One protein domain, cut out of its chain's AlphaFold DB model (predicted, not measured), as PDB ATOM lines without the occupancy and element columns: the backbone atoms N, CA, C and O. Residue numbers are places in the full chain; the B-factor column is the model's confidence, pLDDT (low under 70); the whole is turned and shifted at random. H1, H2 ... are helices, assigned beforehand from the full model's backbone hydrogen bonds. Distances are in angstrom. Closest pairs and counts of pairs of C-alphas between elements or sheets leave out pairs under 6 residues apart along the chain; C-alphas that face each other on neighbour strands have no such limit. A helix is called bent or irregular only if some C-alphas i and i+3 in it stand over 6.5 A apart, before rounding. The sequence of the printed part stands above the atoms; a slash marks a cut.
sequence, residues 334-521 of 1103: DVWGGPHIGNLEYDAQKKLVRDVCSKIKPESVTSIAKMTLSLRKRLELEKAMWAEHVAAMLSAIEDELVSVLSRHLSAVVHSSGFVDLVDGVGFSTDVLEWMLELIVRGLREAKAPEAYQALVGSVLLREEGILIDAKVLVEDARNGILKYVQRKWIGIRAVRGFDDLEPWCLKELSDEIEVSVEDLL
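This is residues 334 to 521 of the 1103 residues of an uncharacterized protein of Leucosporidium creatinivorum (UniProt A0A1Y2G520). Two groups of helices set crosswise make an elongated body: H2 and H3 lie along the long helix H4 towards one end, and H6, H8 and H7, roughly aligned with one another, stand across the far part of H3 and H4. The short H1 sits at the beginning of H4, H5 packs beside the beginning of H6, and the small pair H9 and H10 makes the other end. The printed part has 188 residues with ten named helices, H1 to H10 in order, and no named strand; the class is all helix. It is compact, with a radius of gyration of the C-alphas of 18.4 A, and spans 58 by 36 by 26 A.

H1, residues 339 to 342, begins at C-alpha 339 (98.147, 123.807, 84.915). H2 is residues 346 to 357, 16.3 A, and H3 residues 365 to 379, 20.8 A. H4, residues 385 to 413, measures 36.7 A; it is irregular, with C-alphas 407 and 410 8.8 A apart, and has a kink of 81 degrees near residue 407. H5 is residues 416 to 422, H6 residues 429 to 441, 18.2 A, and H7 residues 448 to 460, 16.8 A. H8, residues 468 to 494, measures 37.2 A and begins at C-alpha 468 (110.287, 92.245, 63.327); it is irregular, with C-alphas 487 and 490 8.4 A apart, and has a kink of 75 degrees near residue 488. H9 is residues 503 to 513, 15.2 A. H10, residues 517 to 520, ends at C-alpha 520 (138.057, 89.917, 80.263).

H4 is the hub, touching five helices. Its residues 385 to 390 touch H1, closest at the C-alphas of Gly 342 and Trp 386, 4.1 A. H2 touches it the same way at a shallow tilt of 22 degrees, Val 353 to Met 393 being the closest C-alphas, 6.1 A. H3 and H4 form a helical hairpin at 25 degrees, closest at the C-alphas of Leu 379 and Ala 387, 6.3 A. H6 touches H4 about perpendicular, 78 degrees, closest at the C-alphas of Val 402 and Leu 438, 5.7 A. H5 touches H6, with the C-alphas of Leu 421 and Leu 432 closest, 6.1 A. H6 and H8 touch the same way at a shallow tilt of 5 degrees, closest at the C-alphas of Leu 436 and Ala 477, 6.0 A. H7 and H8 form a helical hairpin at 24 degrees, closest at the C-alphas of Tyr 452 and Ile 481, 6.5 A. H9 touches H10, closest at the C-alphas of Ser 510 and Val 517, 5.5 A. H1 and H9 are apart. Every O i to N i+4 pair is within hydrogen-bond range in H2, H6, H7 and H9; the counts are 10 of 11 in H3, 23 of 25 in H4, 2 of 3 in H5 and 21 of 23 in H8, while H1 and H10 are too short for such a pair.

The two C-alphas farthest apart, those of His 340 and Glu 518, are 58.6 A apart. The printed part has no cut, and no link is long. The mean pLDDT of the printed part is 86.8; residues 426 to 427, 463 to 465 and 518 are under 70.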
ATOM      1  N   ASP A 334      97.703 110.716  82.964       89.62
ATOM      2  CA  ASP A 334      96.488 111.431  82.549       89.62
ATOM      3  C   ASP A 334      96.416 112.811  83.224       89.62
ATOM      4  O   ASP A 334      96.205 113.831  82.563       89.62
ATOM      5  N   VAL A 335      96.605 112.816  84.550       92.88
ATOM      6  CA  VAL A 335      96.180 113.869  85.486       92.88
ATOM      7  C   VAL A 335      97.108 115.089  85.512       92.88
ATOM      8  O   VAL A 335      96.632 116.199  85.739       92.88
ATOM      9  N   TRP A 336      98.415 114.925  85.287       94.00
ATOM     10  CA  TRP A 336      99.392 116.022  85.410       94.00
ATOM     11  C   TRP A 336      99.495 116.912  84.164       94.00
ATOM     12  O   TRP A 336     100.116 117.970  84.222       94.00
ATOM     13  N   GLY A 337      98.873 116.527  83.044       88.50
ATOM     14  CA  GLY A 337      98.895 117.283  81.785       88.50
ATOM     15  C   GLY A 337      97.966 118.498  81.774       88.50
ATOM     16  O   GLY A 337      97.142 118.621  80.871       88.50
ATOM     17  N   GLY A 338      98.065 119.353  82.794       89.38
ATOM     18  CA  GLY A 338      97.304 120.590  82.935       89.38
ATOM     19  C   GLY A 338      97.844 121.489  84.060       89.38
ATOM     20  O   GLY A 338      98.477 120.997  85.003       89.38
ATOM     21  N   PRO A 339      97.540 122.802  84.033       92.06
ATOM     22  CA  PRO A 339      98.147 123.807  84.915       92.06
ATOM     23  C   PRO A 339      97.903 123.581  86.410       92.06
ATOM     24  O   PRO A 339      98.617 124.132  87.239       92.06
ATOM     25  N   HIS A 340      96.913 122.766  86.777       93.44
ATOM     26  CA  HIS A 340      96.590 122.472  88.170       93.44
ATOM     27  C   HIS A 340      97.675 121.673  88.912       93.44
ATOM     28  O   HIS A 340      97.719 121.757  90.128       93.44
ATOM     29  N   ILE A 341      98.543 120.912  88.232       94.12
ATOM     30  CA  ILE A 341      99.685 120.257  88.905       94.12
ATOM     31  C   ILE A 341     100.943 121.128  88.820       94.12
ATOM     32  O   ILE A 341     101.629 121.309  89.822       94.12
ATOM     33  N   GLY A 342     101.205 121.751  87.666       91.50
ATOM     34  CA  GLY A 342     102.372 122.623  87.480       91.50
ATOM     35  C   GLY A 342     102.353 123.930  88.285       91.50
ATOM     36  O   GLY A 342     103.407 124.529  88.482       91.50
ATOM     37  N   ASN A 343     101.188 124.365  88.778       93.44
ATOM     38  CA  ASN A 343     101.050 125.526  89.669       93.44
ATOM     39  C   ASN A 343     101.021 125.159  91.169       93.44
ATOM     40  O   ASN A 343     100.834 126.052  91.996       93.44
ATOM     41  N   LEU A 344     101.195 123.883  91.537       94.00
ATOM     42  CA  LEU A 344     101.346 123.488  92.943       94.00
ATOM     43  C   LEU A 344     102.635 124.059  93.543       94.00
ATOM     44  O   LEU A 344     103.632 124.238  92.843       94.00
ATOM     45  N   GLU A 345     102.646 124.253  94.861       92.31
ATOM     46  CA  GLU A 345     103.858 124.589  95.609       92.31
ATOM     47  C   GLU A 345     104.935 123.494  95.469       92.31
ATOM     48  O   GLU A 345     104.633 122.300  95.381       92.31
ATOM     49  N   TYR A 346     106.208 123.899  95.467       92.50
ATOM     50  CA  TYR A 346     107.348 123.016  95.203       92.50
ATOM     51  C   TYR A 346     107.394 121.776  96.113       92.50
ATOM     52  O   TYR A 346     107.662 120.677  95.627       92.50
ATOM     53  N   ASP A 347     107.077 121.898  97.406       92.88
ATOM     54  CA  ASP A 347     107.072 120.740  98.310       92.88
ATOM     55  C   ASP A 347     105.920 119.758  98.030       92.88
ATOM     56  O   ASP A 347     106.088 118.549  98.215       92.88
ATOM     57  N   ALA A 348     104.789 120.231  97.493       93.50
ATOM     58  CA  ALA A 348     103.712 119.366  97.010       93.50
ATOM     59  C   ALA A 348     104.104 118.649  95.705       93.50
ATOM     60  O   ALA A 348     103.920 117.435  95.600       93.50
ATOM     61  N   GLN A 349     104.732 119.352  94.752       95.06
ATOM     62  CA  GLN A 349     105.302 118.732  93.544       95.06
ATOM     63  C   GLN A 349     106.334 117.649  93.911       95.06
ATOM     64  O   GLN A 349     106.269 116.512  93.444       95.06
ATOM     65  N   LYS A 350     107.254 117.975  94.824       94.81
ATOM     66  CA  LYS A 350     108.303 117.080  95.333       94.81
ATOM     67  C   LYS A 350     107.745 115.886  96.109       94.81
ATOM     68  O   LYS A 350     108.333 114.805  96.060       94.81
ATOM     69  N   LYS A 351     106.610 116.051  96.800       95.25
ATOM     70  CA  LYS A 351     105.865 114.933  97.389       95.25
ATOM     71  C   LYS A 351     105.319 114.010  96.299       95.25
ATOM     72  O   LYS A 351     105.639 112.828  96.329       95.25
ATOM     73  N   LEU A 352     104.582 114.544  95.322       95.69
ATOM     74  CA  LEU A 352     104.015 113.752  94.225       95.69
ATOM     75  C   LEU A 352     105.085 112.953  93.462       95.69
ATOM     76  O   LEU A 352     104.890 111.765  93.216       95.69
ATOM     77  N   VAL A 353     106.235 113.565  93.155       96.31
ATOM     78  CA  VAL A 353     107.376 112.869  92.529       96.31
ATOM     79  C   VAL A 353     107.880 111.725  93.410       96.31
ATOM     80  O   VAL A 353     107.995 110.602  92.926       96.31
ATOM     81  N   ARG A 354     108.123 111.959  94.710       96.25
ATOM     82  CA  ARG A 354     108.561 110.902  95.643       96.25
ATOM     83  C   ARG A 354     107.566 109.740  95.692       96.25
ATOM     84  O   ARG A 354     107.975 108.580  95.685       96.25
ATOM     85  N   ASP A 355     106.279 110.055  95.736       94.69
ATOM     86  CA  ASP A 355     105.215 109.073  95.903       94.69
ATOM     87  C   ASP A 355     105.013 108.245  94.613       94.69
ATOM     88  O   ASP A 355     104.795 107.035  94.708       94.69
ATOM     89  N   VAL A 356     105.199 108.835  93.420       95.88
ATOM     90  CA  VAL A 356     105.302 108.089  92.144       95.88
ATOM     91  C   VAL A 356     106.570 107.229  92.113       95.88
ATOM     92  O   VAL A 356     106.479 106.030  91.853       95.88
ATOM     93  N   CYS A 357     107.740 107.788  92.443       94.38
ATOM     94  CA  CYS A 357     109.006 107.048  92.463       94.38
ATOM     95  C   CYS A 357     108.960 105.832  93.406       94.38
ATOM     96  O   CYS A 357     109.472 104.771  93.060       94.38
ATOM     97  N   SER A 358     108.266 105.933  94.547       94.06
ATOM     98  CA  SER A 358     108.068 104.816  95.487       94.06
ATOM     99  C   SER A 358     107.306 103.613  94.904       94.06
ATOM    100  O   SER A 358     107.371 102.512  95.454       94.06
ATOM    101  N   LYS A 359     106.590 103.811  93.788       90.75
ATOM    102  CA  LYS A 359     105.826 102.780  93.071       90.75
ATOM    103  C   LYS A 359     106.578 102.189  91.873       90.75
ATOM    104  O   LYS A 359     106.063 101.247  91.268       90.75
ATOM    105  N   ILE A 360     107.773 102.688  91.537       93.06
ATOM    106  CA  ILE A 360     108.604 102.138  90.457       93.06
ATOM    107  C   ILE A 360     109.238 100.826  90.932       93.06
ATOM    108  O   ILE A 360     110.105 100.804  91.803       93.06
ATOM    109  N   LYS A 361     108.792  99.718  90.343       89.81
ATOM    110  CA  LYS A 361     109.253  98.354  90.617       89.81
ATOM    111  C   LYS A 361     109.327  97.566  89.306       89.81
ATOM    112  O   LYS A 361     108.670  97.980  88.349       89.81
ATOM    113  N   PRO A 362     110.063  96.443  89.224       87.00
ATOM    114  CA  PRO A 362     110.221  95.712  87.968       87.00
ATOM    115  C   PRO A 362     108.901  95.360  87.269       87.00
ATOM    116  O   PRO A 362     108.821  95.460  86.051       87.00
ATOM    117  N   GLU A 363     107.849  95.049  88.032       88.38
ATOM    118  CA  GLU A 363     106.509  94.742  87.524       88.38
ATOM    119  C   GLU A 363     105.686  95.963  87.054       88.38
ATOM    120  O   GLU A 363     104.710  95.795  86.328       88.38
ATOM    121  N   SER A 364     106.048  97.188  87.458       89.62
ATOM    122  CA  SER A 364     105.315  98.429  87.136       89.62
ATOM    123  C   SER A 364     106.064  99.374  86.188       89.62
ATOM    124  O   SER A 364     105.443 100.269  85.610       89.62
ATOM    125  N   VAL A 365     107.377  99.173  86.004       91.94
ATOM    126  CA  VAL A 365     108.272 100.030  85.202       91.94
ATOM    127  C   VAL A 365     107.700 100.328  83.815       91.94
ATOM    128  O   VAL A 365     107.700 101.489  83.418       91.94
ATOM    129  N   THR A 366     107.150  99.342  83.100       90.56
ATOM    130  CA  THR A 366     106.649  99.558  81.728       90.56
ATOM    131  C   THR A 366     105.370 100.396  81.684       90.56
ATOM    132  O   THR A 366     105.196 101.230  80.795       90.56
ATOM    133  N   SER A 367     104.502 100.259  82.691       90.56
ATOM    134  CA  SER A 367     103.288 101.071  82.830       90.56
ATOM    135  C   SER A 367     103.626 102.520  83.185       90.56
ATOM    136  O   SER A 367     103.077 103.448  82.591       90.56
ATOM    137  N   ILE A 368     104.579 102.727  84.099       92.75
ATOM    138  CA  ILE A 368     105.059 104.064  84.481       92.75
ATOM    139  C   ILE A 368     105.823 104.713  83.316       92.75
ATOM    140  O   ILE A 368     105.625 105.899  83.047       92.75
ATOM    141  N   ALA A 369     106.617 103.950  82.559       92.50
ATOM    142  CA  ALA A 369     107.276 104.428  81.346       92.50
ATOM    143  C   ALA A 369     106.255 104.869  80.278       92.50
ATOM    144  O   ALA A 369     106.337 105.991  79.777       92.50
ATOM    145  N   LYS A 370     105.228 104.050  79.999       92.00
ATOM    146  CA  LYS A 370     104.137 104.381  79.060       92.00
ATOM    147  C   LYS A 370     103.372 105.645  79.477       92.00
ATOM    148  O   LYS A 370     103.057 106.471  78.621       92.00
ATOM    149  N   MET A 371     103.125 105.842  80.776       93.00
ATOM    150  CA  MET A 371     102.528 107.077  81.307       93.00
ATOM    151  C   MET A 371     103.451 108.295  81.157       93.00
ATOM    152  O   MET A 371     102.992 109.349  80.717       93.00
ATOM    153  N   THR A 372     104.740 108.149  81.477       94.25
ATOM    154  CA  THR A 372     105.740 109.230  81.408       94.25
ATOM    155  C   THR A 372     105.922 109.719  79.971       94.25
ATOM    156  O   THR A 372     105.782 110.913  79.715       94.25
ATOM    157  N   LEU A 373     106.125 108.805  79.014       92.12
ATOM    158  CA  LEU A 373     106.311 109.147  77.599       92.12
ATOM    159  C   LEU A 373     105.045 109.760  76.971       92.12
ATOM    160  O   LEU A 373     105.133 110.744  76.240       92.12
ATOM    161  N   SER A 374     103.861 109.222  77.292       91.38
ATOM    162  CA  SER A 374     102.566 109.759  76.835       91.38
ATOM    163  C   SER A 374     102.317 111.189  77.331       91.38
ATOM    164  O   SER A 374     101.825 112.048  76.594       91.38
ATOM    165  N   LEU A 375     102.683 111.472  78.583       92.44
ATOM    166  CA  LEU A 375     102.577 112.808  79.150       92.44
ATOM    167  C   LEU A 375     103.634 113.758  78.561       92.44
ATOM    168  O   LEU A 375     103.281 114.868  78.167       92.44
ATOM    169  N   ARG A 376     104.888 113.314  78.410       92.44
ATOM    170  CA  ARG A 376     105.977 114.113  77.819       92.44
ATOM    171  C   ARG A 376     105.657 114.566  76.391       92.44
ATOM    172  O   ARG A 376     105.668 115.769  76.137       92.44
ATOM    173  N   LYS A 377     105.219 113.647  75.520       91.25
ATOM    174  CA  LYS A 377     104.784 113.944  74.138       91.25
ATOM    175  C   LYS A 377     103.636 114.964  74.057       91.25
ATOM    176  O   LYS A 377     103.506 115.672  73.064       91.25
ATOM    177  N   ARG A 378     102.799 115.068  75.097       90.00
ATOM    178  CA  ARG A 378     101.737 116.089  75.203       90.00
ATOM    179  C   ARG A 378     102.256 117.444  75.699       90.00
ATOM    180  O   ARG A 378     101.698 118.462  75.302       90.00
ATOM    181  N   LEU A 379     103.308 117.470  76.520       91.81
ATOM    182  CA  LEU A 379     103.924 118.704  77.024       91.81
ATOM    183  C   LEU A 379     104.889 119.366  76.026       91.81
ATOM    184  O   LEU A 379     105.057 120.578  76.082       91.81
ATOM    185  N   GLU A 380     105.485 118.620  75.093       87.50
ATOM    186  CA  GLU A 380     106.449 119.138  74.096       87.50
ATOM    187  C   GLU A 380     105.935 120.325  73.253       87.50
ATOM    188  O   GLU A 380     106.726 121.127  72.752       87.50
ATOM    189  N   LEU A 381     104.614 120.466  73.110       85.12
ATOM    190  CA  LEU A 381     103.976 121.568  72.383       85.12
ATOM    191  C   LEU A 381     103.677 122.802  73.258       85.12
ATOM    192  O   LEU A 381     103.352 123.861  72.715       85.12
ATOM    193  N   GLU A 382     103.770 122.698  74.587       86.50
ATOM    194  CA  GLU A 382     103.273 123.705  75.528       86.50
ATOM    195  C   GLU A 382     104.399 124.462  76.251       86.50
ATOM    196  O   GLU A 382     105.080 123.952  77.135       86.50
ATOM    197  N   LYS A 383     104.563 125.740  75.893       86.50
ATOM    198  CA  LYS A 383     105.647 126.625  76.364       86.50
ATOM    199  C   LYS A 383     105.259 127.460  77.590       86.50
ATOM    200  O   LYS A 383     105.549 128.653  77.649       86.50
ATOM    201  N   ALA A 384     104.519 126.868  78.521       91.31
ATOM    202  CA  ALA A 384     104.062 127.542  79.732       91.31
ATOM    203  C   ALA A 384     104.928 127.143  80.935       91.31
ATOM    204  O   ALA A 384     105.264 125.972  81.078       91.31
ATOM    205  N   MET A 385     105.211 128.079  81.850       89.56
ATOM    206  CA  MET A 385     106.034 127.819  83.052       89.56
ATOM    207  C   MET A 385     105.544 126.600  83.860       89.56
ATOM    208  O   MET A 385     106.334 125.817  84.374       89.56
ATOM    209  N   TRP A 386     104.223 126.394  83.928       93.56
ATOM    210  CA  TRP A 386     103.628 125.242  84.611       93.56
ATOM    211  C   TRP A 386     103.978 123.905  83.931       93.56
ATOM    212  O   TRP A 386     104.137 122.893  84.614       93.56
ATOM    213  N   ALA A 387     104.119 123.890  82.603       93.88
ATOM    214  CA  ALA A 387     104.535 122.715  81.846       93.88
ATOM    215  C   ALA A 387     106.039 122.457  82.027       93.88
ATOM    216  O   ALA A 387     106.432 121.304  82.165       93.88
ATOM    217  N   GLU A 388     106.866 123.502  82.145       92.62
ATOM    218  CA  GLU A 388     108.281 123.360  82.529       92.62
ATOM    219  C   GLU A 388     108.429 122.734  83.929       92.62
ATOM    220  O   GLU A 388     109.236 121.822  84.112       92.62
ATOM    221  N   HIS A 389     107.595 123.132  84.901       94.38
ATOM    222  CA  HIS A 389     107.563 122.501  86.227       94.38
ATOM    223  C   HIS A 389     107.195 121.006  86.149       94.38
ATOM    224  O   HIS A 389     107.890 120.166  86.720       94.38
ATOM    225  N   VAL A 390     106.149 120.643  85.396       95.25
ATOM    226  CA  VAL A 390     105.756 119.230  85.219       95.25
ATOM    227  C   VAL A 390     106.812 118.444  84.426       95.25
ATOM    228  O   VAL A 390     107.075 117.289  84.750       95.25
ATOM    229  N   ALA A 391     107.499 119.054  83.457       93.88
ATOM    230  CA  ALA A 391     108.626 118.434  82.759       93.88
ATOM    231  C   ALA A 391     109.825 118.181  83.697       93.88
ATOM    232  O   ALA A 391     110.473 117.136  83.598       93.88
ATOM    233  N   ALA A 392     110.084 119.071  84.663       93.94
ATOM    234  CA  ALA A 392     111.079 118.846  85.712       93.94
ATOM    235  C   ALA A 392     110.664 117.713  86.676       93.94
ATOM    236  O   ALA A 392     111.493 116.871  87.026       93.94
ATOM    237  N   MET A 393     109.377 117.628  87.044       95.50
ATOM    238  CA  MET A 393     108.827 116.499  87.815       95.50
ATOM    239  C   MET A 393     108.999 115.162  87.073       95.50
ATOM    240  O   MET A 393     109.372 114.163  87.686       95.50
ATOM    241  N   LEU A 394     108.772 115.140  85.754       95.56
ATOM    242  CA  LEU A 394     108.960 113.948  84.918       95.56
ATOM    243  C   LEU A 394     110.436 113.581  84.750       95.56
ATOM    244  O   LEU A 394     110.768 112.406  84.835       95.56
ATOM    245  N   SER A 395     111.333 114.560  84.613       95.06
ATOM    246  CA  SER A 395     112.784 114.314  84.539       95.06
ATOM    247  C   SER A 395     113.297 113.564  85.781       95.06
ATOM    248  O   SER A 395     114.075 112.620  85.665       95.06
ATOM    249  N   ALA A 396     112.789 113.904  86.971       95.12
ATOM    250  CA  ALA A 396     113.112 113.186  88.206       95.12
ATOM    251  C   ALA A 396     112.542 111.749  88.254       95.12
ATOM    252  O   ALA A 396     113.167 110.860  88.833       95.12
ATOM    253  N   ILE A 397     111.384 111.501  87.626       95.69
ATOM    254  CA  ILE A 397     110.819 110.149  87.461       95.69
ATOM    255  C   ILE A 397     111.656 109.337  86.463       95.69
ATOM    256  O   ILE A 397     111.916 108.161  86.703       95.69
ATOM    257  N   GLU A 398     112.123 109.953  85.376       94.38
ATOM    258  CA  GLU A 398     112.971 109.313  84.367       94.38
ATOM    259  C   GLU A 398     114.330 108.881  84.918       94.38
ATOM    260  O   GLU A 398     114.800 107.794  84.587       94.38
ATOM    261  N   ASP A 399     114.954 109.684  85.778       94.00
ATOM    262  CA  ASP A 399     116.231 109.305  86.382       94.00
ATOM    263  C   ASP A 399     116.078 108.170  87.414       94.00
ATOM    264  O   ASP A 399     116.958 107.309  87.494       94.00
ATOM    265  N   GLU A 400     114.944 108.061  88.125       93.69
ATOM    266  CA  GLU A 400     114.664 106.868  88.943       93.69
ATOM    267  C   GLU A 400     114.245 105.657  88.088       93.69
ATOM    268  O   GLU A 400     114.664 104.544  88.402       93.69
ATOM    269  N   LEU A 401     113.533 105.837  86.963       93.62
ATOM    270  CA  LEU A 401     113.298 104.767  85.977       93.62
ATOM    271  C   LEU A 401     114.628 104.199  85.466       93.62
ATOM    272  O   LEU A 401     114.844 102.989  85.542       93.62
ATOM    273  N   VAL A 402     115.558 105.058  85.032       92.81
ATOM    274  CA  VAL A 402     116.930 104.665  84.661       92.81
ATOM    275  C   VAL A 402     117.626 103.965  85.820       92.81
ATOM    276  O   VAL A 402     118.279 102.939  85.620       92.81
ATOM    277  N   SER A 403     117.490 104.477  87.044       91.69
ATOM    278  CA  SER A 403     118.162 103.923  88.218       91.69
ATOM    279  C   SER A 403     117.612 102.552  88.643       91.69
ATOM    280  O   SER A 403     118.404 101.722  89.092       91.69
ATOM    281  N   VAL A 404     116.314 102.282  88.454       89.94
ATOM    282  CA  VAL A 404     115.672 100.972  88.678       89.94
ATOM    283  C   VAL A 404     115.987  99.994  87.545       89.94
ATOM    284  O   VAL A 404     116.398  98.871  87.838       89.94
ATOM    285  N   LEU A 405     115.893 100.417  86.276       89.44
ATOM    286  CA  LEU A 405     116.306  99.621  85.110       89.44
ATOM    287  C   LEU A 405     117.746  99.125  85.289       89.44
ATOM    288  O   LEU A 405     118.001  97.927  85.321       89.44
ATOM    289  N   SER A 406     118.681 100.035  85.554       88.25
ATOM    290  CA  SER A 406     120.101  99.726  85.787       88.25
ATOM    291  C   SER A 406     120.422  99.044  87.131       88.25
ATOM    292  O   SER A 406     121.591  98.762  87.407       88.25
ATOM    293  N   ARG A 407     119.424  98.794  87.994       87.94
ATOM    294  CA  ARG A 407     119.545  97.964  89.211       87.94
ATOM    295  C   ARG A 407     118.997  96.550  89.004       87.94
ATOM    296  O   ARG A 407     119.611  95.600  89.482       87.94
ATOM    297  N   HIS A 408     117.860  96.423  88.319       85.69
ATOM    298  CA  HIS A 408     117.029  95.212  88.283       85.69
ATOM    299  C   HIS A 408     116.676  94.743  86.860       85.69
ATOM    300  O   HIS A 408     115.655  94.084  86.678       85.69
ATOM    301  N   LEU A 409     117.501  95.063  85.857       87.00
ATOM    302  CA  LEU A 409     117.204  94.832  84.438       87.00
ATOM    303  C   LEU A 409     116.714  93.414  84.124       87.00
ATOM    304  O   LEU A 409     115.675  93.271  83.489       87.00
ATOM    305  N   SER A 410     117.391  92.378  84.630       84.50
ATOM    306  CA  SER A 410     116.969  90.983  84.437       84.50
ATOM    307  C   SER A 410     115.513  90.743  84.880       84.50
ATOM    308  O   SER A 410     114.732  90.146  84.142       84.50
ATOM    309  N   ALA A 411     115.086  91.305  86.017       86.75
ATOM    310  CA  ALA A 411     113.702  91.196  86.489       86.75
ATOM    311  C   ALA A 411     112.702  92.040  85.670       86.75
ATOM    312  O   ALA A 411     111.527  91.690  85.613       86.75
ATOM    313  N   VAL A 412     113.145  93.131  85.031       86.94
ATOM    314  CA  VAL A 412     112.303  93.932  84.123       86.94
ATOM    315  C   VAL A 412     112.088  93.202  82.799       86.94
ATOM    316  O   VAL A 412     110.958  93.144  82.326       86.94
ATOM    317  N   VAL A 413     113.131  92.598  82.222       86.81
ATOM    318  CA  VAL A 413     113.031  91.872  80.941       86.81
ATOM    319  C   VAL A 413     112.137  90.629  81.057       86.81
ATOM    320  O   VAL A 413     111.395  90.313  80.132       86.81
ATOM    321  N   HIS A 414     112.123  89.976  82.224       87.12
ATOM    322  CA  HIS A 414     111.195  88.882  82.536       87.12
ATOM    323  C   HIS A 414     109.799  89.353  83.005       87.12
ATOM    324  O   HIS A 414     108.943  88.515  83.293       87.12
ATOM    325  N   SER A 415     109.538  90.662  83.117       89.56
ATOM    326  CA  SER A 415     108.212  91.167  83.505       89.56
ATOM    327  C   SER A 415     107.227  91.056  82.339       89.56
ATOM    328  O   SER A 415     107.564  91.398  81.204       89.56
ATOM    329  N   SER A 416     105.987  90.623  82.604       86.62
ATOM    330  CA  SER A 416     104.977  90.448  81.546       86.62
ATOM    331  C   SER A 416     104.765  91.733  80.744       86.62
ATOM    332  O   SER A 416     104.761  91.695  79.526       86.62
ATOM    333  N   GLY A 417     104.732  92.889  81.414       85.44
ATOM    334  CA  GLY A 417     104.567  94.186  80.760       85.44
ATOM    335  C   GLY A 417     105.749  94.651  79.897       85.44
ATOM    336  O   GLY A 417     105.601  95.673  79.230       85.44
ATOM    337  N   PHE A 418     106.906  93.976  79.926       88.12
ATOM    338  CA  PHE A 418     107.995  94.157  78.952       88.12
ATOM    339  C   PHE A 418     107.887  93.141  77.811       88.12
ATOM    340  O   PHE A 418     108.066  93.507  76.653       88.12
ATOM    341  N   VAL A 419     107.518  91.898  78.130       87.62
ATOM    342  CA  VAL A 419     107.196  90.855  77.143       87.62
ATOM    343  C   VAL A 419     106.086  91.321  76.197       87.62
ATOM    344  O   VAL A 419     106.296  91.343  74.990       87.62
ATOM    345  N   ASP A 420     104.989  91.851  76.741       88.00
ATOM    346  CA  ASP A 420     103.883  92.453  75.990       88.00
ATOM    347  C   ASP A 420     104.373  93.502  74.965       88.00
ATOM    348  O   ASP A 420     103.852  93.582  73.856       88.00
ATOM    349  N   LEU A 421     105.399  94.301  75.300       86.44
ATOM    350  CA  LEU A 421     105.961  95.312  74.391       86.44
ATOM    351  C   LEU A 421     106.800  94.698  73.261       86.44
ATOM    352  O   LEU A 421     106.731  95.184  72.132       86.44
ATOM    353  N   VAL A 422     107.578  93.656  73.557       86.00
ATOM    354  CA  VAL A 422     108.419  92.921  72.592       86.00
ATOM    355  C   VAL A 422     107.564  92.115  71.608       86.00
ATOM    356  O   VAL A 422     107.844  92.091  70.408       86.00
ATOM    357  N   ASP A 423     106.479  91.526  72.104       84.69
ATOM    358  CA  ASP A 423     105.542  90.708  71.330       84.69
ATOM    359  C   ASP A 423     104.516  91.575  70.555       84.69
ATOM    360  O   ASP A 423     103.664  91.066  69.824       84.69
ATOM    361  N   GLY A 424     104.586  92.908  70.693       78.81
ATOM    362  CA  GLY A 424     103.735  93.887  70.000       78.81
ATOM    363  C   GLY A 424     102.341  94.099  70.612       78.81
ATOM    364  O   GLY A 424     101.531  94.867  70.079       78.81
ATOM    365  N   VAL A 425     102.045  93.458  71.744       72.00
ATOM    366  CA  VAL A 425     100.755  93.516  72.438       72.00
ATOM    367  C   VAL A 425     100.471  94.941  72.926       72.00
ATOM    368  O   VAL A 425     101.172  95.523  73.752       72.00
ATOM    369  N   GLY A 426      99.390  95.535  72.414       66.00
ATOM    370  CA  GLY A 426      98.960  96.878  72.814       66.00
ATOM    371  C   GLY A 426      99.710  98.038  72.142       66.00
ATOM    372  O   GLY A 426      99.652  99.154  72.671       66.00
ATOM    373  N   PHE A 427     100.365  97.779  71.000       66.00
ATOM    374  CA  PHE A 427     100.840  98.765  70.012       66.00
ATOM    375  C   PHE A 427     101.564  99.982  70.619       66.00
ATOM    376  O   PHE A 427     101.082 101.113  70.552       66.00
ATOM    377  N   SER A 428     102.728  99.760  71.234       79.06
ATOM    378  CA  SER A 428     103.574 100.856  71.733       79.06
ATOM    379  C   SER A 428     105.068 100.600  71.530       79.06
ATOM    380  O   SER A 428     105.835 100.567  72.490       79.06
ATOM    381  N   THR A 429     105.458 100.470  70.260       85.31
ATOM    382  CA  THR A 429     106.848 100.465  69.767       85.31
ATOM    383  C   THR A 429     107.676 101.599  70.362       85.31
ATOM    384  O   THR A 429     108.742 101.349  70.907       85.31
ATOM    385  N   ASP A 430     107.133 102.818  70.382       90.25
ATOM    386  CA  ASP A 430     107.777 104.022  70.918       90.25
ATOM    387  C   ASP A 430     108.178 103.881  72.399       90.25
ATOM    388  O   ASP A 430     109.107 104.532  72.868       90.25
ATOM    389  N   VAL A 431     107.434 103.074  73.167       90.75
ATOM    390  CA  VAL A 431     107.720 102.824  74.589       90.75
ATOM    391  C   VAL A 431     108.824 101.781  74.729       90.75
ATOM    392  O   VAL A 431     109.639 101.907  75.635       90.75
ATOM    393  N   LEU A 432     108.879 100.786  73.835       90.75
ATOM    394  CA  LEU A 432     109.969  99.810  73.791       90.75
ATOM    395  C   LEU A 432     111.286 100.482  73.378       90.75
ATOM    396  O   LEU A 432     112.272 100.348  74.095       90.75
ATOM    397  N   GLU A 433     111.273 101.247  72.284       92.44
ATOM    398  CA  GLU A 433     112.392 102.073  71.808       92.44
ATOM    399  C   GLU A 433     112.939 102.948  72.942       92.44
ATOM    400  O   GLU A 433     114.087 102.787  73.358       92.44
ATOM    401  N   TRP A 434     112.086 103.782  73.540       93.12
ATOM    402  CA  TRP A 434     112.484 104.668  74.630       93.12
ATOM    403  C   TRP A 434     112.958 103.911  75.882       93.12
ATOM    404  O   TRP A 434     113.932 104.310  76.514       93.12
ATOM    405  N   MET A 435     112.337 102.785  76.249       91.00
ATOM    406  CA  MET A 435     112.834 101.960  77.359       91.00
ATOM    407  C   MET A 435     114.226 101.379  77.083       91.00
ATOM    408  O   MET A 435     115.047 101.316  78.000       91.00
ATOM    409  N   LEU A 436     114.509 100.979  75.843       90.94
ATOM    410  CA  LEU A 436     115.822 100.492  75.428       90.94
ATOM    411  C   LEU A 436     116.860 101.630  75.412       90.94
ATOM    412  O   LEU A 436     117.972 101.436  75.910       90.94
ATOM    413  N   GLU A 437     116.491 102.842  74.983       90.81
ATOM    414  CA  GLU A 437     117.322 104.042  75.160       90.81
ATOM    415  C   GLU A 437     117.632 104.316  76.642       90.81
ATOM    416  O   GLU A 437     118.783 104.584  76.991       90.81
ATOM    417  N   LEU A 438     116.640 104.216  77.539       90.38
ATOM    418  CA  LEU A 438     116.841 104.387  78.984       90.38
ATOM    419  C   LEU A 438     117.763 103.306  79.578       90.38
ATOM    420  O   LEU A 438     118.542 103.606  80.485       90.38
ATOM    421  N   ILE A 439     117.721 102.074  79.059       89.94
ATOM    422  CA  ILE A 439     118.652 100.997  79.435       89.94
ATOM    423  C   ILE A 439     120.081 101.350  79.005       89.94
ATOM    424  O   ILE A 439     120.987 101.298  79.840       89.94
ATOM    425  N   VAL A 440     120.288 101.782  77.755       88.81
ATOM    426  CA  VAL A 440     121.611 102.192  77.242       88.81
ATOM    427  C   VAL A 440     122.133 103.445  77.969       88.81
ATOM    428  O   VAL A 440     123.306 103.493  78.347       88.81
ATOM    429  N   ARG A 441     121.265 104.426  78.270       88.56
ATOM    430  CA  ARG A 441     121.572 105.604  79.112       88.56
ATOM    431  C   ARG A 441     121.947 105.211  80.548       88.56
ATOM    432  O   ARG A 441     122.738 105.906  81.182       88.56
ATOM    433  N   GLY A 442     121.401 104.107  81.055       85.00
ATOM    434  CA  GLY A 442     121.607 103.608  82.415       85.00
ATOM    435  C   GLY A 442     122.831 102.718  82.637       85.00
ATOM    436  O   GLY A 442     123.034 102.266  83.767       85.00
ATOM    437  N   LEU A 443     123.643 102.431  81.613       86.00
ATOM    438  CA  LEU A 443     124.732 101.454  81.722       86.00
ATOM    439  C   LEU A 443     125.791 101.852  82.765       86.00
ATOM    440  O   LEU A 443     126.499 102.857  82.639       86.00
ATOM    441  N   ARG A 444     125.936 100.999  83.786       84.56
ATOM    442  CA  ARG A 444     126.983 101.065  84.816       84.56
ATOM    443  C   ARG A 444     128.022  99.981  84.567       84.56
ATOM    444  O   ARG A 444     127.663  98.860  84.228       84.56
ATOM    445  N   GLU A 445     129.291 100.280  84.823       84.44
ATOM    446  CA  GLU A 445     130.411  99.360  84.562       84.44
ATOM    447  C   GLU A 445     130.263  98.000  85.268       84.44
ATOM    448  O   GLU A 445     130.560  96.976  84.668       84.44
ATOM    449  N   ALA A 446     129.691  97.957  86.474       81.62
ATOM    450  CA  ALA A 446     129.423  96.706  87.192       81.62
ATOM    451  C   ALA A 446     128.354  95.795  86.547       81.62
ATOM    452  O   ALA A 446     128.333  94.606  86.834       81.62
ATOM    453  N   LYS A 447     127.431  96.348  85.742       82.50
ATOM    454  CA  LYS A 447     126.224  95.650  85.244       82.50
ATOM    455  C   LYS A 447     126.035  95.715  83.723       82.50
ATOM    456  O   LYS A 447     125.064  95.168  83.212       82.50
ATOM    457  N   ALA A 448     126.923  96.375  82.976       84.62
ATOM    458  CA  ALA A 448     126.806  96.459  81.518       84.62
ATOM    459  C   ALA A 448     126.876  95.080  80.817       84.62
ATOM    460  O   ALA A 448     126.105  94.876  79.880       84.62
ATOM    461  N   PRO A 449     127.691  94.105  81.274       84.12
ATOM    462  CA  PRO A 449     127.654  92.754  80.710       84.12
ATOM    463  C   PRO A 449     126.422  91.942  81.148       84.12
ATOM    464  O   PRO A 449     125.823  91.262  80.325       84.12
ATOM    465  N   GLU A 450     125.960  92.077  82.398       84.75
ATOM    466  CA  GLU A 450     124.681  91.494  82.856       84.75
ATOM    467  C   GLU A 450     123.495  92.011  82.020       84.75
ATOM    468  O   GLU A 450     122.582  91.256  81.690       84.75
ATOM    469  N   ALA A 451     123.524  93.290  81.628       83.81
ATOM    470  CA  ALA A 451     122.534  93.882  80.734       83.81
ATOM    471  C   ALA A 451     122.555  93.258  79.333       83.81
ATOM    472  O   ALA A 451     121.494  93.022  78.756       83.81
ATOM    473  N   TYR A 452     123.747  92.953  78.813       85.62
ATOM    474  CA  TYR A 452     123.914  92.229  77.556       85.62
ATOM    475  C   TYR A 452     123.345  90.807  77.654       85.62
ATOM    476  O   TYR A 452     122.507  90.425  76.839       85.62
ATOM    477  N   GLN A 453     123.724  90.051  78.692       87.25
ATOM    478  CA  GLN A 453     123.224  88.692  78.935       87.25
ATOM    479  C   GLN A 453     121.700  88.657  79.073       87.25
ATOM    480  O   GLN A 453     121.052  87.803  78.473       87.25
ATOM    481  N   ALA A 454     121.110  89.598  79.818       84.88
ATOM    482  CA  ALA A 454     119.662  89.690  79.968       84.88
ATOM    483  C   ALA A 454     118.971  89.962  78.620       84.88
ATOM    484  O   ALA A 454     118.019  89.262  78.272       84.88
ATOM    485  N   LEU A 455     119.454  90.936  77.843       84.38
ATOM    486  CA  LEU A 455     118.826  91.321  76.579       84.38
ATOM    487  C   LEU A 455     118.969  90.231  75.502       84.38
ATOM    488  O   LEU A 455     117.982  89.844  74.880       84.38
ATOM    489  N   VAL A 456     120.172  89.688  75.304       83.56
ATOM    490  CA  VAL A 456     120.407  88.644  74.295       83.56
ATOM    491  C   VAL A 456     119.793  87.310  74.741       83.56
ATOM    492  O   VAL A 456     119.041  86.698  73.987       83.56
ATOM    493  N   GLY A 457     120.033  86.899  75.989       78.94
ATOM    494  CA  GLY A 457     119.621  85.601  76.533       78.94
ATOM    495  C   GLY A 457     118.121  85.450  76.779       78.94
ATOM    496  O   GLY A 457     117.576  84.383  76.519       78.94
ATOM    497  N   SER A 458     117.438  86.502  77.251       76.50
ATOM    498  CA  SER A 458     116.001  86.432  77.590       76.50
ATOM    499  C   SER A 458     115.069  87.204  76.646       76.50
ATOM    500  O   SER A 458     113.849  87.156  76.832       76.50
ATOM    501  N   VAL A 459     115.611  87.846  75.599       77.56
ATOM    502  CA  VAL A 459     114.828  88.407  74.479       77.56
ATOM    503  C   VAL A 459     115.220  87.775  73.144       77.56
ATOM    504  O   VAL A 459     114.395  87.081  72.560       77.56
ATOM    505  N   LEU A 460     116.456  87.962  72.658       78.62
ATOM    506  CA  LEU A 460     116.842  87.529  71.299       78.62
ATOM    507  C   LEU A 460     116.916  86.003  71.113       78.62
ATOM    508  O   LEU A 460     116.668  85.522  70.007       78.62
ATOM    509  N   LEU A 461     117.225  85.253  72.174       78.62
ATOM    510  CA  LEU A 461     117.315  83.786  72.189       78.62
ATOM    511  C   LEU A 461     115.994  83.074  72.558       78.62
ATOM    512  O   LEU A 461     116.002  81.883  72.870       78.62
ATOM    513  N   ARG A 462     114.853  83.774  72.522       73.38
ATOM    514  CA  ARG A 462     113.529  83.186  72.795       73.38
ATOM    515  C   ARG A 462     113.112  82.141  71.757       73.38
ATOM    516  O   ARG A 462     113.307  82.320  70.559       73.38
ATOM    517  N   GLU A 463     112.446  81.090  72.236       57.53
ATOM    518  CA  GLU A 463     111.740  80.112  71.392       57.53
ATOM    519  C   GLU A 463     110.443  80.699  70.795       57.53
ATOM    520  O   GLU A 463     110.021  80.314  69.706       57.53
ATOM    521  N   GLU A 464     109.831  81.663  71.491       60.28
ATOM    522  CA  GLU A 464     108.669  82.428  71.031       60.28
ATOM    523  C   GLU A 464     109.125  83.625  70.174       60.28
ATOM    524  O   GLU A 464     110.019  84.385  70.552       60.28
ATOM    525  N   GLY A 465     108.546  83.763  68.976       65.50
ATOM    526  CA  GLY A 465     109.050  84.661  67.933       65.50
ATOM    527  C   GLY A 465     108.748  86.145  68.161       65.50
ATOM    528  O   GLY A 465     107.590  86.546  68.228       65.50
ATOM    529  N   ILE A 466     109.802  86.963  68.180       78.62
ATOM    530  CA  ILE A 466     109.754  88.425  68.352       78.62
ATOM    531  C   ILE A 466     109.167  89.120  67.109       78.62
ATOM    532  O   ILE A 466     109.458  88.728  65.975       78.62
ATOM    533  N   LEU A 467     108.416  90.212  67.304       78.81
ATOM    534  CA  LEU A 467     107.962  91.079  66.212       78.81
ATOM    535  C   LEU A 467     109.160  91.714  65.473       78.81
ATOM    536  O   LEU A 467     110.102  92.175  66.114       78.81
ATOM    537  N   ILE A 468     109.133  91.789  64.137       78.81
ATOM    538  CA  ILE A 468     110.287  92.245  63.327       78.81
ATOM    539  C   ILE A 468     110.793  93.627  63.776       78.81
ATOM    540  O   ILE A 468     111.987  93.787  64.026       78.81
ATOM    541  N   ASP A 469     109.890  94.593  63.953       81.50
ATOM    542  CA  ASP A 469     110.236  95.962  64.357       81.50
ATOM    543  C   ASP A 469     110.830  96.004  65.778       81.50
ATOM    544  O   ASP A 469     111.839  96.665  66.024       81.50
ATOM    545  N   ALA A 470     110.258  95.228  66.707       83.19
ATOM    546  CA  ALA A 470     110.775  95.085  68.066       83.19
ATOM    547  C   ALA A 470     112.163  94.427  68.080       83.19
ATOM    548  O   ALA A 470     113.031  94.845  68.847       83.19
ATOM    549  N   LYS A 471     112.413  93.448  67.198       85.19
ATOM    550  CA  LYS A 471     113.733  92.830  67.060       85.19
ATOM    551  C   LYS A 471     114.780  93.842  66.594       85.19
ATOM    552  O   LYS A 471     115.858  93.861  67.176       85.19
ATOM    553  N   VAL A 472     114.481  94.699  65.612       88.31
ATOM    554  CA  VAL A 472     115.427  95.744  65.161       88.31
ATOM    555  C   VAL A 472     115.820  96.661  66.324       88.31
ATOM    556  O   VAL A 472     117.009  96.842  66.575       88.31
ATOM    557  N   LEU A 473     114.844  97.146  67.100       88.12
ATOM    558  CA  LEU A 473     115.098  97.987  68.278       88.12
ATOM    559  C   LEU A 473     115.963  97.278  69.339       88.12
ATOM    560  O   LEU A 473     116.856  97.890  69.929       88.12
ATOM    561  N   VAL A 474     115.729  95.984  69.578       87.06
ATOM    562  CA  VAL A 474     116.509  95.176  70.535       87.06
ATOM    563  C   VAL A 474     117.937  94.910  70.033       87.06
ATOM    564  O   VAL A 474     118.871  94.949  70.834       87.06
ATOM    565  N   GLU A 475     118.145  94.701  68.732       87.94
ATOM    566  CA  GLU A 475     119.482  94.567  68.130       87.94
ATOM    567  C   GLU A 475     120.254  95.902  68.172       87.94
ATOM    568  O   GLU A 475     121.437  95.929  68.513       87.94
ATOM    569  N   ASP A 476     119.599  97.041  67.923       89.25
ATOM    570  CA  ASP A 476     120.226  98.361  68.086       89.25
ATOM    571  C   ASP A 476     120.589  98.656  69.550       89.25
ATOM    572  O   ASP A 476     121.659  99.211  69.832       89.25
ATOM    573  N   ALA A 477     119.778  98.190  70.503       89.31
ATOM    574  CA  ALA A 477     120.104  98.232  71.923       89.31
ATOM    575  C   ALA A 477     121.281  97.302  72.290       89.31
ATOM    576  O   ALA A 477     122.199  97.752  72.980       89.31
ATOM    577  N   ARG A 478     121.331  96.060  71.772       89.94
ATOM    578  CA  ARG A 478     122.496  95.146  71.871       89.94
ATOM    579  C   ARG A 478     123.759  95.850  71.375       89.94
ATOM    580  O   ARG A 478     124.759  95.901  72.091       89.94
ATOM    581  N   ASN A 479     123.689  96.479  70.203       89.38
ATOM    582  CA  ASN A 479     124.785  97.239  69.602       89.38
ATOM    583  C   ASN A 479     125.186  98.471  70.439       89.38
ATOM    584  O   ASN A 479     126.368  98.815  70.505       89.38
ATOM    585  N   GLY A 480     124.231  99.140  71.091       87.31
ATOM    586  CA  GLY A 480     124.482 100.234  72.034       87.31
ATOM    587  C   GLY A 480     125.230  99.777  73.292       87.31
ATOM    588  O   GLY A 480     126.220 100.405  73.681       87.31
ATOM    589  N   ILE A 481     124.811  98.653  73.883       87.38
ATOM    590  CA  ILE A 481     125.482  98.023  75.030       87.38
ATOM    591  C   ILE A 481     126.892  97.572  74.635       87.38
ATOM    592  O   ILE A 481     127.853  97.914  75.323       87.38
ATOM    593  N   LEU A 482     127.048  96.890  73.496       88.50
ATOM    594  CA  LEU A 482     128.343  96.428  72.994       88.50
ATOM    595  C   LEU A 482     129.342  97.589  72.845       88.50
ATOM    596  O   LEU A 482     130.441  97.529  73.391       88.50
ATOM    597  N   LYS A 483     128.937  98.695  72.202       89.00
ATOM    598  CA  LYS A 483     129.768  99.906  72.037       89.00
ATOM    599  C   LYS A 483     130.156 100.560  73.370       89.00
ATOM    600  O   LYS A 483     131.186 101.235  73.439       89.00
ATOM    601  N   TYR A 484     129.354 100.393  74.425       87.62
ATOM    602  CA  TYR A 484     129.710 100.822  75.782       87.62
ATOM    603  C   TYR A 484     130.748  99.881  76.403       87.62
ATOM    604  O   TYR A 484     131.763 100.354  76.919       87.62
ATOM    605  N   VAL A 485     130.529  98.563  76.319       87.00
ATOM    606  CA  VAL A 485     131.440  97.545  76.864       87.00
ATOM    607  C   VAL A 485     132.805  97.614  76.170       87.00
ATOM    608  O   VAL A 485     133.806  97.793  76.858       87.00
ATOM    609  N   GLN A 486     132.860  97.629  74.834       88.12
ATOM    610  CA  GLN A 486     134.091  97.819  74.046       88.12
ATOM    611  C   GLN A 486     134.878  99.080  74.455       88.12
ATOM    612  O   GLN A 486     136.105  99.068  74.486       88.12
ATOM    613  N   ARG A 487     134.197 100.178  74.822       88.06
ATOM    614  CA  ARG A 487     134.849 101.431  75.248       88.06
ATOM    615  C   ARG A 487     135.351 101.407  76.697       88.06
ATOM    616  O   ARG A 487     136.214 102.209  77.048       88.06
ATOM    617  N   LYS A 488     134.793 100.545  77.553       86.88
ATOM    618  CA  LYS A 488     135.010 100.556  79.012       86.88
ATOM    619  C   LYS A 488     135.442  99.217  79.616       86.88
ATOM    620  O   LYS A 488     135.515  99.123  80.840       86.88
ATOM    621  N   TRP A 489     135.768  98.202  78.813       85.00
ATOM    622  CA  TRP A 489     136.039  96.840  79.293       85.00
ATOM    623  C   TRP A 489     137.095  96.774  80.411       85.00
ATOM    624  O   TRP A 489     136.925  96.010  81.354       85.00
ATOM    625  N   ILE A 490     138.115  97.643  80.396       82.75
ATOM    626  CA  ILE A 490     139.115  97.747  81.473       82.75
ATOM    627  C   ILE A 490     138.477  98.139  82.823       82.75
ATOM    628  O   ILE A 490     138.814  97.558  83.854       82.75
ATOM    629  N   GLY A 491     137.540  99.094  82.831       82.75
ATOM    630  CA  GLY A 491     136.803  99.504  84.036       82.75
ATOM    631  C   GLY A 491     135.819  98.429  84.504       82.75
ATOM    632  O   GLY A 491     135.771  98.101  85.686       82.75
ATOM    633  N   ILE A 492     135.121  97.792  83.560       84.50
ATOM    634  CA  ILE A 492     134.221  96.659  83.823       84.50
ATOM    635  C   ILE A 492     134.993  95.498  84.483       84.50
ATOM    636  O   ILE A 492     134.576  94.998  85.529       84.50
ATOM    637  N   ARG A 493     136.169  95.140  83.945       81.62
ATOM    638  CA  ARG A 493     137.101  94.151  84.516       81.62
ATOM    639  C   ARG A 493     137.592  94.552  85.907       81.62
ATOM    640  O   ARG A 493     137.606  93.720  86.808       81.62
ATOM    641  N   ALA A 494     137.951  95.821  86.114       83.94
ATOM    642  CA  ALA A 494     138.385  96.324  87.421       83.94
ATOM    643  C   ALA A 494     137.287  96.234  88.503       83.94
ATOM    644  O   ALA A 494     137.601  96.093  89.683       83.94
ATOM    645  N   VAL A 495     136.012  96.266  88.102       83.56
ATOM    646  CA  VAL A 495     134.835  96.089  88.974       83.56
ATOM    647  C   VAL A 495     134.350  94.621  89.008       83.56
ATOM    648  O   VAL A 495     133.367  94.313  89.673       83.56
ATOM    649  N   ARG A 496     135.065  93.693  88.349       80.00
ATOM    650  CA  ARG A 496     134.733  92.256  88.209       80.00
ATOM    651  C   ARG A 496     133.403  91.970  87.487       80.00
ATOM    652  O   ARG A 496     132.861  90.878  87.595       80.00
ATOM    653  N   GLY A 497     132.902  92.916  86.685       78.62
ATOM    654  CA  GLY A 497     131.596  92.836  86.009       78.62
ATOM    655  C   GLY A 497     131.465  91.785  84.895       78.62
ATOM    656  O   GLY A 497     130.392  91.671  84.310       78.62
ATOM    657  N   PHE A 498     132.532  91.037  84.588       82.38
ATOM    658  CA  PHE A 498     132.517  89.889  83.671       82.38
ATOM    659  C   PHE A 498     132.470  88.530  84.395       82.38
ATOM    660  O   PHE A 498     132.234  87.514  83.748       82.38
ATOM    661  N   ASP A 499     132.704  88.491  85.710       77.94
ATOM    662  CA  ASP A 499     132.960  87.237  86.434       77.94
ATOM    663  C   ASP A 499     131.679  86.436  86.750       77.94
ATOM    664  O   ASP A 499     131.737  85.213  86.850       77.94
ATOM    665  N   ASP A 500     130.527  87.108  86.875       78.69
ATOM    666  CA  ASP A 500     129.213  86.502  87.172       78.69
ATOM    667  C   ASP A 500     128.409  86.119  85.899       78.69
ATOM    668  O   ASP A 500     127.204  85.869  85.967       78.69
ATOM    669  N   LEU A 501     129.048  86.100  84.720       81.69
ATOM    670  CA  LEU A 501     128.391  85.853  83.429       81.69
ATOM    671  C   LEU A 501     128.191  84.369  83.093       81.69
ATOM    672  O   LEU A 501     128.985  83.498  83.449       81.69
ATOM    673  N   GLU A 502     127.166  84.088  82.287       83.25
ATOM    674  CA  GLU A 502     126.997  82.776  81.662       83.25
ATOM    675  C   GLU A 502     128.081  82.507  80.591       83.25
ATOM    676  O   GLU A 502     128.403  83.402  79.801       83.25
ATOM    677  N   PRO A 503     128.615  81.269  80.481       80.75
ATOM    678  CA  PRO A 503     129.752  80.971  79.602       80.75
ATOM    679  C   PRO A 503     129.534  81.244  78.107       80.75
ATOM    680  O   PRO A 503     130.504  81.497  77.395       80.75
ATOM    681  N   TRP A 504     128.289  81.197  77.614       86.81
ATOM    682  CA  TRP A 504     127.985  81.556  76.223       86.81
ATOM    683  C   TRP A 504     128.122  83.068  76.004       86.81
ATOM    684  O   TRP A 504     128.751  83.487  75.038       86.81
ATOM    685  N   CYS A 505     127.614  83.876  76.939       83.25
ATOM    686  CA  CYS A 505     127.631  85.334  76.872       83.25
ATOM    687  C   CYS A 505     129.057  85.874  77.017       83.25
ATOM    688  O   CYS A 505     129.477  86.728  76.239       83.25
ATOM    689  N   LEU A 506     129.834  85.318  77.953       83.81
ATOM    690  CA  LEU A 506     131.249  85.658  78.113       83.81
ATOM    691  C   LEU A 506     132.068  85.317  76.854       83.81
ATOM    692  O   LEU A 506     132.968  86.076  76.494       83.81
ATOM    693  N   LYS A 507     131.745  84.216  76.157       82.31
ATOM    694  CA  LYS A 507     132.389  83.877  74.881       82.31
ATOM    695  C   LYS A 507     131.965  84.823  73.754       82.31
ATOM    696  O   LYS A 507     132.835  85.314  73.049       82.31
ATOM    697  N   GLU A 508     130.672  85.101  73.600       85.06
ATOM    698  CA  GLU A 508     130.166  86.020  72.568       85.06
ATOM    699  C   GLU A 508     130.764  87.426  72.739       85.06
ATOM    700  O   GLU A 508     131.247  88.015  71.778       85.06
ATOM    701  N   LEU A 509     130.836  87.930  73.976       85.00
ATOM    702  CA  LEU A 509     131.511  89.192  74.284       85.00
ATOM    703  C   LEU A 509     133.026  89.129  74.028       85.00
ATOM    704  O   LEU A 509     133.595  90.122  73.593       85.00
ATOM    705  N   SER A 510     133.694  87.995  74.255       84.06
ATOM    706  CA  SER A 510     135.116  87.830  73.910       84.06
ATOM    707  C   SER A 510     135.349  87.873  72.395       84.06
ATOM    708  O   SER A 510     136.214  88.623  71.933       84.06
ATOM    709  N   ASP A 511     134.540  87.137  71.627       83.88
ATOM    710  CA  ASP A 511     134.598  87.114  70.163       83.88
ATOM    711  C   ASP A 511     134.294  88.515  69.567       83.88
ATOM    712  O   ASP A 511     134.972  88.945  68.639       83.88
ATOM    713  N   GLU A 512     133.327  89.257  70.129       82.69
ATOM    714  CA  GLU A 512     132.820  90.543  69.601       82.69
ATOM    715  C   GLU A 512     133.520  91.803  70.190       82.69
ATOM    716  O   GLU A 512     133.243  92.939  69.787       82.69
ATOM    717  N   ILE A 513     134.442  91.639  71.152       81.25
ATOM    718  CA  ILE A 513     135.334  92.705  71.673       81.25
ATOM    719  C   ILE A 513     136.782  92.529  71.159       81.25
ATOM    720  O   ILE A 513     137.606  93.423  71.347       81.25
ATOM    721  N   GLU A 514     137.099  91.413  70.490       80.00
ATOM    722  CA  GLU A 514     138.461  91.014  70.074       80.00
ATOM    723  C   GLU A 514     139.457  90.870  71.253       80.00
ATOM    724  O   GLU A 514     140.670  91.025  71.100       80.00
ATOM    725  N   VAL A 515     138.955  90.548  72.453       79.38
ATOM    726  CA  VAL A 515     139.746  90.386  73.691       79.38
ATOM    727  C   VAL A 515     139.503  88.996  74.273       79.38
ATOM    728  O   VAL A 515     138.358  88.554  74.350       79.38
ATOM    729  N   SER A 516     140.567  88.297  74.685       75.88
ATOM    730  CA  SER A 516     140.477  86.915  75.182       75.88
ATOM    731  C   SER A 516     139.577  86.791  76.421       75.88
ATOM    732  O   SER A 516     139.476  87.721  77.225       75.88
ATOM    733  N   VAL A 517     138.943  85.630  76.611       73.75
ATOM    734  CA  VAL A 517     138.107  85.343  77.794       73.75
ATOM    735  C   VAL A 517     138.922  85.528  79.081       73.75
ATOM    736  O   VAL A 517     138.449  86.102  80.063       73.75
ATOM    737  N   GLU A 518     140.184  85.109  79.047       68.62
ATOM    738  CA  GLU A 518     141.168  85.263  80.113       68.62
ATOM    739  C   GLU A 518     141.541  86.738  80.377       68.62
ATOM    740  O   GLU A 518     141.830  87.104  81.518       68.62
ATOM    741  N   ASP A 519     141.502  87.605  79.362       76.38
ATOM    742  CA  ASP A 519     141.729  89.051  79.484       76.38
ATOM    743  C   ASP A 519     140.480  89.864  79.846       76.38
ATOM    744  O   ASP A 519     140.615  91.012  80.275       76.38
ATOM    745  N   LEU A 520     139.277  89.298  79.737       75.19
ATOM    746  CA  LEU A 520     138.057  89.917  80.263       75.19
ATOM    747  C   LEU A 520     137.882  89.644  81.764       75.19
ATOM    748  O   LEU A 520     137.530  90.555  82.514       75.19
ATOM    749  N   LEU A 521     138.180  88.425  82.223       77.94
ATOM    750  CA  LEU A 521     138.036  88.031  83.630       77.94
ATOM    751  C   LEU A 521     139.067  88.704  84.549       77.94
ATOM    752  O   LEU A 521     140.220  88.951  84.173       77.94
TER     753      LEU A 521